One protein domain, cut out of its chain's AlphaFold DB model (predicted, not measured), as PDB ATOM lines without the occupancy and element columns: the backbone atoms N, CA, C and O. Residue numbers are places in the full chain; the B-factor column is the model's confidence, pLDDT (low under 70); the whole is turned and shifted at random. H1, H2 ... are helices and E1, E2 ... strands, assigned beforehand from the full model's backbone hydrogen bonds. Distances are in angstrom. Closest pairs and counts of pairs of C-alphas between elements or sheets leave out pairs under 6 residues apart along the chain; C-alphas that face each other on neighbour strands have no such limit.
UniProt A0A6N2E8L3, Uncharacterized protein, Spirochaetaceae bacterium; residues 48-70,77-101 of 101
ATOM      1  N   PHE A  48      83.335   4.127  19.378       93.88
ATOM      2  CA  PHE A  48      83.988   4.750  20.523       93.88
ATOM      3  C   PHE A  48      84.306   6.208  20.185       93.88
ATOM      4  O   PHE A  48      84.784   6.497  19.088       93.88
ATOM      5  N   GLY A  49      84.056   7.117  21.124       95.06
ATOM      6  CA  GLY A  49      84.268   8.553  20.944       95.06
ATOM      7  C   GLY A  49      85.025   9.211  22.089       95.06
ATOM      8  O   GLY A  49      85.669  10.234  21.871       95.06
ATOM      9  N   HIS A  50      85.020   8.628  23.293       97.19
ATOM     10  CA  HIS A  50      85.559   9.287  24.484       97.19
ATOM     11  C   HIS A  50      86.272   8.324  25.441       97.19
ATOM     12  O   HIS A  50      85.905   7.155  25.582       97.19
ATOM     13  N   VAL A  51      87.263   8.842  26.175       97.94
ATOM     14  CA  VAL A  51      87.864   8.152  27.326       97.94
ATOM     15  C   VAL A  51      87.330   8.776  28.606       97.94
ATOM     16  O   VAL A  51      87.585   9.944  28.884       97.94
ATOM     17  N   VAL A  52      86.628   7.994  29.419       98.12
ATOM     18  CA  VAL A  52      86.176   8.410  30.750       98.12
ATOM     19  C   VAL A  52      87.165   7.888  31.784       98.12
ATOM     20  O   VAL A  52      87.536   6.714  31.741       98.12
ATOM     21  N   MET A  53      87.591   8.725  32.726       97.94
ATOM     22  CA  MET A  53      88.469   8.308  33.825       97.94
ATOM     23  C   MET A  53      88.285   9.152  35.082       97.94
ATOM     24  O   MET A  53      87.715  10.242  35.050       97.94
ATOM     25  N   SER A  54      88.818   8.654  36.193       97.00
ATOM     26  CA  SER A  54      88.902   9.427  37.429       97.00
ATOM     27  C   SER A  54      89.908  10.586  37.323       97.00
ATOM     28  O   SER A  54      90.861  10.551  36.537       97.00
ATOM     29  N   VAL A  55      89.758  11.598  38.187       96.69
ATOM     30  CA  VAL A  55      90.736  12.699  38.310       96.69
ATOM     31  C   VAL A  55      92.139  12.175  38.641       96.69
ATOM     32  O   VAL A  55      93.126  12.692  38.115       96.69
ATOM     33  N   SER A  56      92.255  11.180  39.527       95.69
ATOM     34  CA  SER A  56      93.550  10.624  39.940       95.69
ATOM     35  C   SER A  56      94.225   9.881  38.790       95.69
ATOM     36  O   SER A  56      95.403  10.116  38.530       95.69
ATOM     37  N   THR A  57      93.468   9.079  38.039       96.50
ATOM     38  CA  THR A  57      93.938   8.392  36.827       96.50
ATOM     39  C   THR A  57      94.453   9.384  35.786       96.50
ATOM     40  O   THR A  57      95.567   9.226  35.287       96.50
ATOM     41  N   TYR A  58      93.699  10.452  35.514       96.81
ATOM     42  CA  TYR A  58      94.131  11.493  34.581       96.81
ATOM     43  C   TYR A  58      95.437  12.157  35.028       96.81
ATOM     44  O   TYR A  58      96.372  12.298  34.239       96.81
ATOM     45  N   ARG A  59      95.544  12.521  36.311       95.94
ATOM     46  CA  ARG A  59      96.764  13.128  36.867       95.94
ATOM     47  C   ARG A  59      97.973  12.210  36.747       95.94
ATOM     48  O   ARG A  59      99.059  12.693  36.441       95.94
ATOM     49  N   LEU A  60      97.788  10.910  36.957       96.06
ATOM     50  CA  LEU A  60      98.858   9.927  36.838       96.06
ATOM     51  C   LEU A  60      99.387   9.846  35.394       96.06
ATOM     52  O   LEU A  60     100.599   9.899  35.176       96.06
ATOM     53  N   ILE A  61      98.488   9.804  34.406       95.88
ATOM     54  CA  ILE A  61      98.852   9.802  32.981       95.88
ATOM     55  C   ILE A  61      99.540  11.116  32.590       95.88
ATOM     56  O   ILE A  61     100.567  11.094  31.916       95.88
ATOM     57  N   GLN A  62      99.048  12.266  33.056       95.44
ATOM     58  CA  GLN A  62      99.671  13.562  32.754       95.44
ATOM     59  C   GLN A  62     101.053  13.719  33.406       95.44
ATOM     60  O   GLN A  62     101.966  14.271  32.792       95.44
ATOM     61  N   ALA A  63     101.249  13.194  34.618       95.25
ATOM     62  CA  ALA A  63     102.564  13.151  35.255       95.25
ATOM     63  C   ALA A  63     103.539  12.237  34.495       95.25
ATOM     64  O   ALA A  63     104.730  12.529  34.414       95.25
ATOM     65  N   TYR A  64     103.048  11.137  33.919       95.19
ATOM     66  CA  TYR A  64     103.834  10.293  33.023       95.19
ATOM     67  C   TYR A  64     104.208  11.032  31.732       95.19
ATOM     68  O   TYR A  64     105.394  11.132  31.426       95.19
ATOM     69  N   ARG A  65     103.235  11.645  31.046       93.50
ATOM     70  CA  ARG A  65     103.444  12.475  29.848       93.50
ATOM     71  C   ARG A  65     104.509  13.549  30.071       93.50
ATOM     72  O   ARG A  65     105.434  13.668  29.279       93.50
ATOM     73  N   ALA A  66     104.427  14.285  31.181       93.00
ATOM     74  CA  ALA A  66     105.384  15.343  31.508       93.00
ATOM     75  C   ALA A  66     106.838  14.844  31.622       93.00
ATOM     76  O   ALA A  66     107.765  15.623  31.416       93.00
ATOM     77  N   ARG A  67     107.051  13.557  31.930       93.81
ATOM     78  CA  ARG A  67     108.386  12.938  31.971       93.81
ATOM     79  C   ARG A  67     108.900  12.507  30.597       93.81
ATOM     80  O   ARG A  67     110.110  12.378  30.448       93.81
ATOM     81  N   LEU A  68     108.017  12.262  29.628       90.25
ATOM     82  CA  LEU A  68     108.400  11.852  28.273       90.25
ATOM     83  C   LEU A  68     108.928  13.020  27.430       90.25
ATOM     84  O   LEU A  68     109.725  12.798  26.522       90.25
ATOM     85  N   GLY A  69     108.517  14.249  27.750       85.06
ATOM     86  CA  GLY A  69     108.842  15.446  26.977       85.06
ATOM     87  C   GLY A  69     107.760  15.783  25.954       85.06
ATOM     88  O   GLY A  69     106.603  15.393  26.105       85.06
ATOM     89  N   GLU A  70     108.132  16.551  24.933       83.25
ATOM     90  CA  GLU A  70     107.218  17.006  23.882       83.25
ATOM     91  C   GLU A  70     107.534  16.312  22.559       83.25
ATOM     92  O   GLU A  70     108.699  16.093  22.216       83.25
ATOM     93  N   ASP A  77     100.642  12.959  18.482       89.06
ATOM     94  CA  ASP A  77     100.683  12.889  19.946       89.06
ATOM     95  C   ASP A  77      99.487  12.074  20.452       89.06
ATOM     96  O   ASP A  77      98.362  12.563  20.557       89.06
ATOM     97  N   TYR A  78      99.727  10.805  20.777       92.56
ATOM     98  CA  TYR A  78      98.693   9.937  21.344       92.56
ATOM     99  C   TYR A  78      98.435  10.189  22.833       92.56
ATOM    100  O   TYR A  78      97.452   9.679  23.366       92.56
ATOM    101  N   LEU A  79      99.301  10.934  23.521       93.69
ATOM    102  CA  LEU A  79      99.163  11.265  24.936       93.69
ATOM    103  C   LEU A  79      99.019  12.778  25.081       93.69
ATOM    104  O   LEU A  79      99.804  13.430  25.767       93.69
ATOM    105  N   GLY A  80      97.997  13.331  24.436       91.56
ATOM    106  CA  GLY A  80      97.714  14.755  24.453       91.56
ATOM    107  C   GLY A  80      97.307  15.288  25.830       91.56
ATOM    108  O   GLY A  80      97.070  14.573  26.812       91.56
ATOM    109  N   ARG A  81      97.202  16.618  25.919       90.88
ATOM    110  CA  ARG A  81      96.788  17.291  27.161       90.88
ATOM    111  C   ARG A  81      95.338  16.971  27.531       90.88
ATOM    112  O   ARG A  81      95.039  16.810  28.709       90.88
ATOM    113  N   TYR A  82      94.449  16.896  26.546       94.56
ATOM    114  CA  TYR A  82      93.005  16.702  26.749       94.56
ATOM    115  C   TYR A  82      92.444  15.508  25.972       94.56
ATOM    116  O   TYR A  82      91.234  15.298  25.947       94.56
ATOM    117  N   GLU A  83      93.322  14.726  25.355       95.56
ATOM    118  CA  GLU A  83      92.968  13.598  24.510       95.56
ATOM    119  C   GLU A  83      93.954  12.453  24.719       95.56
ATOM    120  O   GLU A  83      95.122  12.683  25.033       95.56
ATOM    121  N   LEU A  84      93.479  11.223  24.549       96.19
ATOM    122  CA  LEU A  84      94.303  10.021  24.511       96.19
ATOM    123  C   LEU A  84      93.929   9.214  23.276       96.19
ATOM    124  O   LEU A  84      92.755   8.925  23.062       96.19
ATOM    125  N   PHE A  85      94.924   8.856  22.468       95.94
ATOM    126  CA  PHE A  85      94.736   8.196  21.175       95.94
ATOM    127  C   PHE A  85      93.752   8.945  20.255       95.94
ATOM    128  O   PHE A  85      92.949   8.327  19.563       95.94
ATOM    129  N   GLY A  86      93.783  10.284  20.293       94.12
ATOM    130  CA  GLY A  86      92.865  11.148  19.540       94.12
ATOM    131  C   GLY A  86      91.428  11.192  20.078       94.12
ATOM    132  O   GLY A  86      90.561  11.793  19.447       94.12
ATOM    133  N   LEU A  87      91.152  10.569  21.228       96.88
ATOM    134  CA  LEU A  87      89.841  10.589  21.875       96.88
ATOM    135  C   LEU A  87      89.823  11.604  23.028       96.88
ATOM    136  O   LEU A  87      90.688  11.523  23.908       96.88
ATOM    137  N   PRO A  88      88.835  12.515  23.094       97.56
ATOM    138  CA  PRO A  88      88.678  13.435  24.215       97.56
ATOM    139  C   PRO A  88      88.576  12.716  25.563       97.56
ATOM    140  O   PRO A  88      87.877  11.706  25.698       97.56
ATOM    141  N   VAL A  89      89.233  13.276  26.579       97.94
ATOM    142  CA  VAL A  89      89.160  12.786  27.959       97.94
ATOM    143  C   VAL A  89      88.032  13.483  28.715       97.94
ATOM    144  O   VAL A  89      88.002  14.708  28.832       97.94
ATOM    145  N   LEU A  90      87.145  12.683  29.299       98.19
ATOM    146  CA  LEU A  90      86.098  13.109  30.216       98.19
ATOM    147  C   LEU A  90      86.429  12.637  31.633       98.19
ATOM    148  O   LEU A  90      86.859  11.503  31.854       98.19
ATOM    149  N   ILE A  91      86.219  13.520  32.603       97.44
ATOM    150  CA  ILE A  91      86.464  13.232  34.015       97.44
ATOM    151  C   ILE A  91      85.142  12.895  34.695       97.44
ATOM    152  O   ILE A  91      84.198  13.678  34.619       97.44
ATOM    153  N   ASP A  92      85.101  11.758  35.385       97.50
ATOM    154  CA  ASP A  92      83.907  11.273  36.078       97.50
ATOM    155  C   ASP A  92      84.263  10.556  37.396       97.50
ATOM    156  O   ASP A  92      85.431  10.291  37.701       97.50
ATOM    157  N   THR A  93      83.244  10.237  38.192       94.62
ATOM    158  CA  THR A  93      83.344   9.491  39.450       94.62
ATOM    159  C   THR A  93      83.345   7.989  39.165       94.62
ATOM    160  O   THR A  93      82.401   7.272  39.489       94.62
ATOM    161  N   ILE A  94      84.407   7.514  38.515       93.50
ATOM    162  CA  ILE A  94      84.635   6.089  38.249       93.50
ATOM    163  C   ILE A  94      85.962   5.629  38.841       93.50
ATOM    164  O   ILE A  94      86.841   6.439  39.129       93.50
ATOM    165  N   GLU A  95      86.125   4.322  38.992       89.12
ATOM    166  CA  GLU A  95      87.418   3.725  39.299       89.12
ATOM    167  C   GLU A  95      88.171   3.427  37.991       89.12
ATOM    168  O   GLU A  95      87.621   2.831  37.065       89.12
ATOM    169  N   GLY A  96      89.426   3.876  37.892       91.50
ATOM    170  CA  GLY A  96      90.266   3.649  36.714       91.50
ATOM    171  C   GLY A  96      89.836   4.444  35.474       91.50
ATOM    172  O   GLY A  96      89.655   5.666  35.532       91.50
ATOM    173  N   CYS A  97      89.744   3.753  34.335       96.00
ATOM    174  CA  CYS A  97      89.452   4.333  33.023       96.00
ATOM    175  C   CYS A  97      88.676   3.371  32.113       96.00
ATOM    176  O   CYS A  97      88.904   2.157  32.130       96.00
ATOM    177  N   ARG A  98      87.814   3.924  31.256       97.12
ATOM    178  CA  ARG A  98      87.078   3.178  30.231       97.12
ATOM    179  C   ARG A  98      86.892   3.974  28.946       97.12
ATOM    180  O   ARG A  98      86.779   5.197  28.982       97.12
ATOM    181  N   VAL A  99      86.795   3.268  27.828       97.31
ATOM    182  CA  VAL A  99      86.455   3.831  26.517       97.31
ATOM    183  C   VAL A  99      84.959   3.654  26.274       97.31
ATOM    184  O   VAL A  99      84.421   2.554  26.453       97.31
ATOM    185  N   VAL A 100      84.291   4.737  25.892       95.94
ATOM    186  CA  VAL A 100      82.846   4.800  25.631       95.94
ATOM    187  C   VAL A 100      82.579   5.437  24.268       95.94
ATOM    188  O   VAL A 100      83.482   6.031  23.676       95.94
ATOM    189  N   GLU A 101      81.354   5.271  23.771       92.19
ATOM    190  CA  GLU A 101      80.838   6.004  22.608       92.19
ATOM    191  C   GLU A 101      80.746   7.504  22.893       92.19
ATOM    192  O   GLU A 101      80.309   7.874  24.009       92.19
TER     193      GLU A 101
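What this domain is: This is residues 48 to 70 and 77 to 101 of the 101 residues of an uncharacterized protein of Spirochaetaceae bacterium (UniProt A0A6N2E8L3). A small three-stranded sheet, E2, E1 and E3, and one longer helix, H1, make an open V, with its corner where E1 passes into H1 through Ser 54; only the first turn of H1 meets the sheet, and the rest of the helix leads away from it. The printed stretch of residues 77 to 86 lies in the opening of the V and leads back to E2. The printed part has 48 residues, with one named helix and three named strands in the order E1, H1, E2, E3 along the chain, and its class is mixed, helices and strands. The sheet runs E2, E1, E3 and is mixed, with E1 parallel to E2 and antiparallel to E3. The whole is compact, with a radius of gyration of the C-alphas of 10.4 A, and flat, spanning 29 by 20 by 11 A.

How they stand to each other: E1, residues 50 to 53, is the inner strand of the sheet. E2, residues 87 to 91, is an edge strand parallel to E1, with 33 degrees between their directions; N 90 and O 51 are within hydrogen-bond range at 2.8 A, and N 53 and O 90 at 3.0 A. E3, residues 97 to 100, is the other edge strand, antiparallel to E1 at 155 degrees, with N 52 and O 98 at 2.8 A and N 100 and O 50 at 2.9 A. E2 and E3 are apart. Residues 83 to 84 pair with residues 87 to 88 of E2, antiparallel. H1, residues 55 to 68, is on the sheet but only grazes it, with its residues 55 to 58. The closest C-alphas of H1 and E2 are those of Val 55 and Ile 91, 6.1 A apart; those of H1 and E3 are Thr 57 and Cys 97, 7.1 A apart. In H1, 9 of 10 O i to N i+4 pairs are within hydrogen-bond range.

Where its parts are: E1 runs from His 50, with its C-alpha at (85.559, 9.287, 24.484), to Met 53. E2 runs from Leu 87 to Ile 91, 12.9 A from first to last C-alpha. E3 runs from Cys 97 to Val 100, whose C-alpha is at (82.846, 4.800, 25.631). E1 measures 9.8 A and E3 9.9 A between first and last C-alphas. H1, from Val 55 to Leu 68, measures 20.3 A and ends with C-alpha 68 at (108.400, 11.852, 28.273).

The domain as a whole: The two C-alphas farthest apart are those of Arg 67 and Glu 101, at 29.9 A. The first and last printed C-alphas, of Phe 48 and Glu 101, are 4.0 A apart, and Glu 101 is the chain's last residue. Residues 71 to 76 are not printed, and C-alphas 70 and 77 stand 8.7 A apart across this cut, within the link from H1 to E2. The links E1 to H1 and E2 to E3 are tight. The mean pLDDT of the printed part is 94.6, and no printed residue is under 70.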